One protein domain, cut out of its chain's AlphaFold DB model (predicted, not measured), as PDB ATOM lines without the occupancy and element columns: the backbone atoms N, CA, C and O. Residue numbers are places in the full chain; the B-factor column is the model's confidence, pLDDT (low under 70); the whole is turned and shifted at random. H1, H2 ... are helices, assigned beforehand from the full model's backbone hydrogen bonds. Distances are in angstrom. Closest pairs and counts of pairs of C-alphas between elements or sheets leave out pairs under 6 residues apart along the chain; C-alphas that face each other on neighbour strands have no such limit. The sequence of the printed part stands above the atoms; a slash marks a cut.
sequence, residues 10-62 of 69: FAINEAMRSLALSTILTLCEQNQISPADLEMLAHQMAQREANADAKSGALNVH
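Overview. This is residues 10 to 62 of the 69 residues of an uncharacterized protein of Pantoea ananas (UniProt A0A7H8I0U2). Two long helices meet near their ends in an open V, joined at the corner by a tight link. The free ends of both arms stick out, residues 10 to 23 from H1 and residues 42 to 62 from H2 and the end after it. The printed part has 53 residues with two named helices, H1 then H2, and no named strand; its class is all helix. It is extended, with a radius of gyration of the C-alphas of 16.2 A, and flat, spanning 45 by 32 by 13 A.

Along the chain. H1, residues 10 to 30, begins with C-alpha 10 at (58.826, 8.621, 20.526) and is 30.2 A long from first to last C-alpha. H2, residues 35 to 60, is 37.9 A long and ends with C-alpha 60 at (63.738, 8.412, -15.974).

Arrangement. H1 and H2 are close but not clearly touching; their closest C-alphas, those of Cys 28 and Leu 38, are 7.8 A apart. They run opposite ways at a steep tilt of 63 degrees. In H1 and H2 every O i to N i+4 pair is within hydrogen-bond range.

Size, cuts and confidence. The two C-alphas farthest apart, those of Glu 29 and His 62, are 46.5 A apart. The printed part has no cut and no long link. Residues 56 to 62 have pLDDT under 70.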
ATOM      1  N   PHE A  10      57.640   9.391  20.151       94.12
ATOM      2  CA  PHE A  10      58.826   8.621  20.526       94.12
ATOM      3  C   PHE A  10      58.462   7.295  21.211       94.12
ATOM      4  O   PHE A  10      58.937   6.245  20.786       94.12
ATOM      5  N   ALA A  11      57.587   7.331  22.222       94.00
ATOM      6  CA  ALA A  11      57.176   6.135  22.955       94.00
ATOM      7  C   ALA A  11      56.413   5.144  22.060       94.00
ATOM      8  O   ALA A  11      56.586   3.933  22.182       94.00
ATOM      9  N   ILE A  12      55.600   5.651  21.127       95.00
ATOM     10  CA  ILE A  12      54.902   4.821  20.138       95.00
ATOM     11  C   ILE A  12      55.916   4.146  19.211       95.00
ATOM     12  O   ILE A  12      55.858   2.932  19.021       95.00
ATOM     13  N   ASN A  13      56.868   4.904  18.669       96.00
ATOM     14  CA  ASN A  13      57.887   4.377  17.761       96.00
ATOM     15  C   ASN A  13      58.779   3.333  18.443       96.00
ATOM     16  O   ASN A  13      59.085   2.296  17.852       96.00
ATOM     17  N   GLU A  14      59.163   3.566  19.697       95.56
ATOM     18  CA  GLU A  14      59.938   2.611  20.488       95.56
ATOM     19  C   GLU A  14      59.155   1.317  20.760       95.56
ATOM     20  O   GLU A  14      59.686   0.215  20.575       95.56
ATOM     21  N   ALA A  15      57.875   1.431  21.130       94.62
ATOM     22  CA  ALA A  15      57.003   0.281  21.339       94.62
ATOM     23  C   ALA A  15      56.812  -0.526  20.046       94.62
ATOM     24  O   ALA A  15      56.950  -1.751  20.053       94.62
ATOM     25  N   MET A  16      56.573   0.152  18.921       96.81
ATOM     26  CA  MET A  16      56.428  -0.482  17.609       96.81
ATOM     27  C   MET A  16      57.711  -1.185  17.171       96.81
ATOM     28  O   MET A  16      57.656  -2.322  16.705       96.81
ATOM     29  N   ARG A  17      58.877  -0.558  17.367       95.62
ATOM     30  CA  ARG A  17      60.177  -1.176  17.074       95.62
ATOM     31  C   ARG A  17      60.400  -2.437  17.911       95.62
ATOM     32  O   ARG A  17      60.846  -3.452  17.377       95.62
ATOM     33  N   SER A  18      60.083  -2.382  19.201       95.19
ATOM     34  CA  SER A  18      60.227  -3.523  20.114       95.19
ATOM     35  C   SER A  18      59.290  -4.673  19.736       95.19
ATOM     36  O   SER A  18      59.709  -5.831  19.683       95.19
ATOM     37  N   LEU A  19      58.038  -4.351  19.400       96.12
ATOM     38  CA  LEU A  19      57.052  -5.318  18.926       96.12
ATOM     39  C   LEU A  19      57.489  -5.975  17.611       96.12
ATOM     40  O   LEU A  19      57.411  -7.197  17.477       96.12
ATOM     41  N   ALA A  20      57.977  -5.179  16.657       94.38
ATOM     42  CA  ALA A  20      58.464  -5.669  15.373       94.38
ATOM     43  C   ALA A  20      59.631  -6.645  15.556       94.38
ATOM     44  O   ALA A  20      59.594  -7.744  15.010       94.38
ATOM     45  N   LEU A  21      60.620  -6.288  16.384       92.75
ATOM     46  CA  LEU A  21      61.752  -7.164  16.684       92.75
ATOM     47  C   LEU A  21      61.295  -8.495  17.297       92.75
ATOM     48  O   LEU A  21      61.696  -9.554  16.822       92.75
ATOM     49  N   SER A  22      60.421  -8.447  18.306       94.75
ATOM     50  CA  SER A  22      59.874  -9.649  18.952       94.75
ATOM     51  C   SER A  22      59.138 -10.556  17.958       94.75
ATOM     52  O   SER A  22      59.323 -11.774  17.939       94.75
ATOM     53  N   THR A  23      58.350  -9.947  17.071       95.00
ATOM     54  CA  THR A  23      57.605 -10.665  16.031       95.00
ATOM     55  C   THR A  23      58.550 -11.334  15.037       95.00
ATOM     56  O   THR A  23      58.369 -12.504  14.716       95.00
ATOM     57  N   ILE A  24      59.585 -10.621  14.581       90.75
ATOM     58  CA  ILE A  24      60.592 -11.161  13.660       90.75
ATOM     59  C   ILE A  24      61.306 -12.357  14.290       90.75
ATOM     60  O   ILE A  24      61.417 -13.395  13.643       90.75
ATOM     61  N   LEU A  25      61.743 -12.243  15.547       90.62
ATOM     62  CA  LEU A  25      62.406 -13.344  16.253       90.62
ATOM     63  C   LEU A  25      61.484 -14.560  16.389       90.62
ATOM     64  O   LEU A  25      61.889 -15.668  16.050       90.62
ATOM     65  N   THR A  26      60.224 -14.341  16.772       94.50
ATOM     66  CA  THR A  26      59.215 -15.409  16.861       94.50
ATOM     67  C   THR A  26      59.027 -16.115  15.515       94.50
ATOM     68  O   THR A  26      58.981 -17.342  15.451       94.50
ATOM     69  N   LEU A  27      58.946 -15.358  14.417       93.25
ATOM     70  CA  LEU A  27      58.835 -15.924  13.072       93.25
ATOM     71  C   LEU A  27      60.094 -16.703  12.676       93.25
ATOM     72  O   LEU A  27      59.976 -17.756  12.051       93.25
ATOM     73  N   CYS A  28      61.282 -16.221  13.044       92.88
ATOM     74  CA  CYS A  28      62.531 -16.935  12.785       92.88
ATOM     75  C   CYS A  28      62.556 -18.279  13.517       92.88
ATOM     76  O   CYS A  28      62.845 -19.299  12.896       92.88
ATOM     77  N   GLU A  29      62.175 -18.299  14.796       92.69
ATOM     78  CA  GLU A  29      62.075 -19.529  15.587       92.69
ATOM     79  C   GLU A  29      61.069 -20.514  14.983       92.69
ATOM     80  O   GLU A  29      61.395 -21.683  14.769       92.69
ATOM     81  N   GLN A  30      59.866 -20.041  14.636       95.25
ATOM     82  CA  GLN A  30      58.814 -20.870  14.033       95.25
ATOM     83  C   GLN A  30      59.242 -21.508  12.706       95.25
ATOM     84  O   GLN A  30      58.825 -22.625  12.400       95.25
ATOM     85  N   ASN A  31      60.069 -20.811  11.927       94.56
ATOM     86  CA  ASN A  31      60.523 -21.261  10.612       94.56
ATOM     87  C   ASN A  31      61.938 -21.863  10.628       94.56
ATOM     88  O   ASN A  31      62.460 -22.179   9.563       94.56
ATOM     89  N   GLN A  32      62.551 -22.041  11.806       94.31
ATOM     90  CA  GLN A  32      63.921 -22.556  11.959       94.31
ATOM     91  C   GLN A  32      64.959 -21.750  11.156       94.31
ATOM     92  O   GLN A  32      65.929 -22.298  10.637       94.31
ATOM     93  N   ILE A  33      64.752 -20.437  11.052       92.56
ATOM     94  CA  ILE A  33      65.661 -19.515  10.371       92.56
ATOM     95  C   ILE A  33      66.807 -19.200  11.328       92.56
ATOM     96  O   ILE A  33      66.589 -18.636  12.404       92.56
ATOM     97  N   SER A  34      68.033 -19.556  10.946       91.62
ATOM     98  CA  SER A  34      69.210 -19.209  11.738       91.62
ATOM     99  C   SER A  34      69.553 -17.717  11.599       91.62
ATOM    100  O   SER A  34      69.159 -17.072  10.624       91.62
ATOM    101  N   PRO A  35      70.342 -17.140  12.524       85.06
ATOM    102  CA  PRO A  35      70.816 -15.764  12.384       85.06
ATOM    103  C   PRO A  35      71.543 -15.496  11.057       85.06
ATOM    104  O   PRO A  35      71.361 -14.434  10.469       85.06
ATOM    105  N   ALA A  36      72.310 -16.472  10.558       89.31
ATOM    106  CA  ALA A  36      73.014 -16.363   9.281       89.31
ATOM    107  C   ALA A  36      72.044 -16.341   8.087       89.31
ATOM    108  O   ALA A  36      72.239 -15.578   7.142       89.31
ATOM    109  N   ASP A  37      70.967 -17.131   8.144       90.81
ATOM    110  CA  ASP A  37      69.925 -17.118   7.112       90.81
ATOM    111  C   ASP A  37      69.185 -15.778   7.099       90.81
ATOM    112  O   ASP A  37      68.911 -15.230   6.033       90.81
ATOM    113  N   LEU A  38      68.904 -15.219   8.279       87.56
ATOM    114  CA  LEU A  38      68.266 -13.912   8.407       87.56
ATOM    115  C   LEU A  38      69.153 -12.789   7.848       87.56
ATOM    116  O   LEU A  38      68.659 -11.924   7.126       87.56
ATOM    117  N   GLU A  39      70.456 -12.816   8.136       89.44
ATOM    118  CA  GLU A  39      71.433 -11.870   7.585       89.44
ATOM    119  C   GLU A  39      71.518 -11.981   6.056       89.44
ATOM    120  O   GLU A  39      71.456 -10.976   5.342       89.44
ATOM    121  N   MET A  40      71.558 -13.207   5.530       92.38
ATOM    122  CA  MET A  40      71.533 -13.449   4.090       92.38
ATOM    123  C   MET A  40      70.243 -12.920   3.444       92.38
ATOM    124  O   MET A  40      70.306 -12.269   2.399       92.38
ATOM    125  N   LEU A  41      69.079 -13.158   4.055       88.81
ATOM    126  CA  LEU A  41      67.796 -12.637   3.575       88.81
ATOM    127  C   LEU A  41      67.780 -11.105   3.572       88.81
ATOM    128  O   LEU A  41      67.370 -10.502   2.578       88.81
ATOM    129  N   ALA A  42      68.282 -10.470   4.633       88.50
ATOM    130  CA  ALA A  42      68.386  -9.016   4.717       88.50
ATOM    131  C   ALA A  42      69.263  -8.446   3.591       88.50
ATOM    132  O   ALA A  42      68.863  -7.497   2.911       88.50
ATOM    133  N   HIS A  43      70.417  -9.063   3.319       92.38
ATOM    134  CA  HIS A  43      71.275  -8.670   2.200       92.38
ATOM    135  C   HIS A  43      70.592  -8.837   0.841       92.38
ATOM    136  O   HIS A  43      70.672  -7.942  -0.002       92.38
ATOM    137  N   GLN A  44      69.886  -9.949   0.625       92.69
ATOM    138  CA  GLN A  44      69.145 -10.180  -0.615       92.69
ATOM    139  C   GLN A  44      68.033  -9.146  -0.822       92.69
ATOM    140  O   GLN A  44      67.817  -8.697  -1.951       92.69
ATOM    141  N   MET A  45      67.335  -8.745   0.244       89.81
ATOM    142  CA  MET A  45      66.316  -7.695   0.183       89.81
ATOM    143  C   MET A  45      66.928  -6.335  -0.153       89.81
ATOM    144  O   MET A  45      66.492  -5.707  -1.118       89.81
ATOM    145  N   ALA A  46      67.992  -5.931   0.546       89.81
ATOM    146  CA  ALA A  46      68.694  -4.678   0.270       89.81
ATOM    147  C   ALA A  46      69.225  -4.622  -1.173       89.81
ATOM    148  O   ALA A  46      69.096  -3.611  -1.862       89.81
ATOM    149  N   GLN A  47      69.763  -5.735  -1.682       90.31
ATOM    150  CA  GLN A  47      70.217  -5.823  -3.069       90.31
ATOM    151  C   GLN A  47      69.058  -5.698  -4.068       90.31
ATOM    152  O   GLN A  47      69.207  -5.069  -5.117       90.31
ATOM    153  N   ARG A  48      67.891  -6.286  -3.775       89.44
ATOM    154  CA  ARG A  48      66.696  -6.138  -4.619       89.44
ATOM    155  C   ARG A  48      66.202  -4.699  -4.659       89.44
ATOM    156  O   ARG A  48      65.868  -4.234  -5.745       89.44
ATOM    157  N   GLU A  49      66.184  -4.009  -3.523       87.75
ATOM    158  CA  GLU A  49      65.817  -2.593  -3.449       87.75
ATOM    159  C   GLU A  49      66.790  -1.727  -4.250       87.75
ATOM    160  O   GLU A  49      66.351  -0.974  -5.116       87.75
ATOM    161  N   ALA A  50      68.101  -1.923  -4.077       85.62
ATOM    162  CA  ALA A  50      69.115  -1.225  -4.868       85.62
ATOM    163  C   ALA A  50      68.956  -1.478  -6.380       85.62
ATOM    164  O   ALA A  50      69.068  -0.563  -7.195       85.62
ATOM    165  N   ASN A  51      68.634  -2.713  -6.778       86.06
ATOM    166  CA  ASN A  51      68.376  -3.056  -8.178       86.06
ATOM    167  C   ASN A  51      67.076  -2.431  -8.714       86.06
ATOM    168  O   ASN A  51      67.002  -2.089  -9.897       86.06
ATOM    169  N   ALA A  52      66.037  -2.329  -7.884       83.12
ATOM    170  CA  ALA A  52      64.780  -1.681  -8.244       83.12
ATOM    171  C   ALA A  52      64.974  -0.168  -8.419       83.12
ATOM    172  O   ALA A  52      64.507   0.390  -9.412       83.12
ATOM    173  N   ASP A  53      65.731   0.460  -7.520       78.44
ATOM    174  CA  ASP A  53      66.093   1.874  -7.589       78.44
ATOM    175  C   ASP A  53      66.930   2.181  -8.841       78.44
ATOM    176  O   ASP A  53      66.575   3.051  -9.638       78.44
ATOM    177  N   ALA A  54      67.951   1.367  -9.132       78.88
ATOM    178  CA  ALA A  54      68.759   1.503 -10.347       78.88
ATOM    179  C   ALA A  54      67.930   1.370 -11.642       78.88
ATOM    180  O   ALA A  54      68.147   2.107 -12.608       78.88
ATOM    181  N   LYS A  55      66.949   0.455 -11.674       74.19
ATOM    182  CA  LYS A  55      66.015   0.311 -12.808       74.19
ATOM    183  C   LYS A  55      65.067   1.504 -12.937       74.19
ATOM    184  O   LYS A  55      64.801   1.935 -14.057       74.19
ATOM    185  N   SER A  56      64.570   2.038 -11.821       67.75
ATOM    186  CA  SER A  56      63.721   3.236 -11.811       67.75
ATOM    187  C   SER A  56      64.492   4.472 -12.289       67.75
ATOM    188  O   SER A  56      64.005   5.217 -13.141       67.75
ATOM    189  N   GLY A  57      65.744   4.622 -11.848       59.25
ATOM    190  CA  GLY A  57      66.659   5.659 -12.318       59.25
ATOM    191  C   GLY A  57      66.900   5.591 -13.826       59.25
ATOM    192  O   GLY A  57      66.786   6.609 -14.499       59.25
ATOM    193  N   ALA A  58      67.141   4.399 -14.386       55.81
ATOM    194  CA  ALA A  58      67.391   4.213 -15.820       55.81
ATOM    195  C   ALA A  58      66.190   4.564 -16.723       55.81
ATOM    196  O   ALA A  58      66.383   5.057 -17.836       55.81
ATOM    197  N   LEU A  59      64.956   4.345 -16.252       54.72
ATOM    198  CA  LEU A  59      63.736   4.684 -16.996       54.72
ATOM    199  C   LEU A  59      63.471   6.200 -17.040       54.72
ATOM    200  O   LEU A  59      62.902   6.686 -18.015       54.72
ATOM    201  N   ASN A  60      63.937   6.959 -16.042       52.91
ATOM    202  CA  ASN A  60      63.738   8.412 -15.974       52.91
ATOM    203  C   ASN A  60      64.776   9.242 -16.753       52.91
ATOM    204  O   ASN A  60      64.535  10.424 -16.992       52.91
ATOM    205  N   VAL A  61      65.905   8.670 -17.196       55.19
ATOM    206  CA  VAL A  61      66.921   9.430 -17.969       55.19
ATOM    207  C   VAL A  61      66.638   9.441 -19.482       55.19
ATOM    208  O   VAL A  61      67.262  10.195 -20.223       55.19
ATOM    209  N   HIS A  62      65.686   8.644 -19.983       50.88
ATOM    210  CA  HIS A  62      65.526   8.436 -21.431       50.88
ATOM    211  C   HIS A  62      64.604   9.430 -22.163       50.88
ATOM    212  O   HIS A  62      64.317   9.213 -23.338       50.88
TER     213      HIS A  62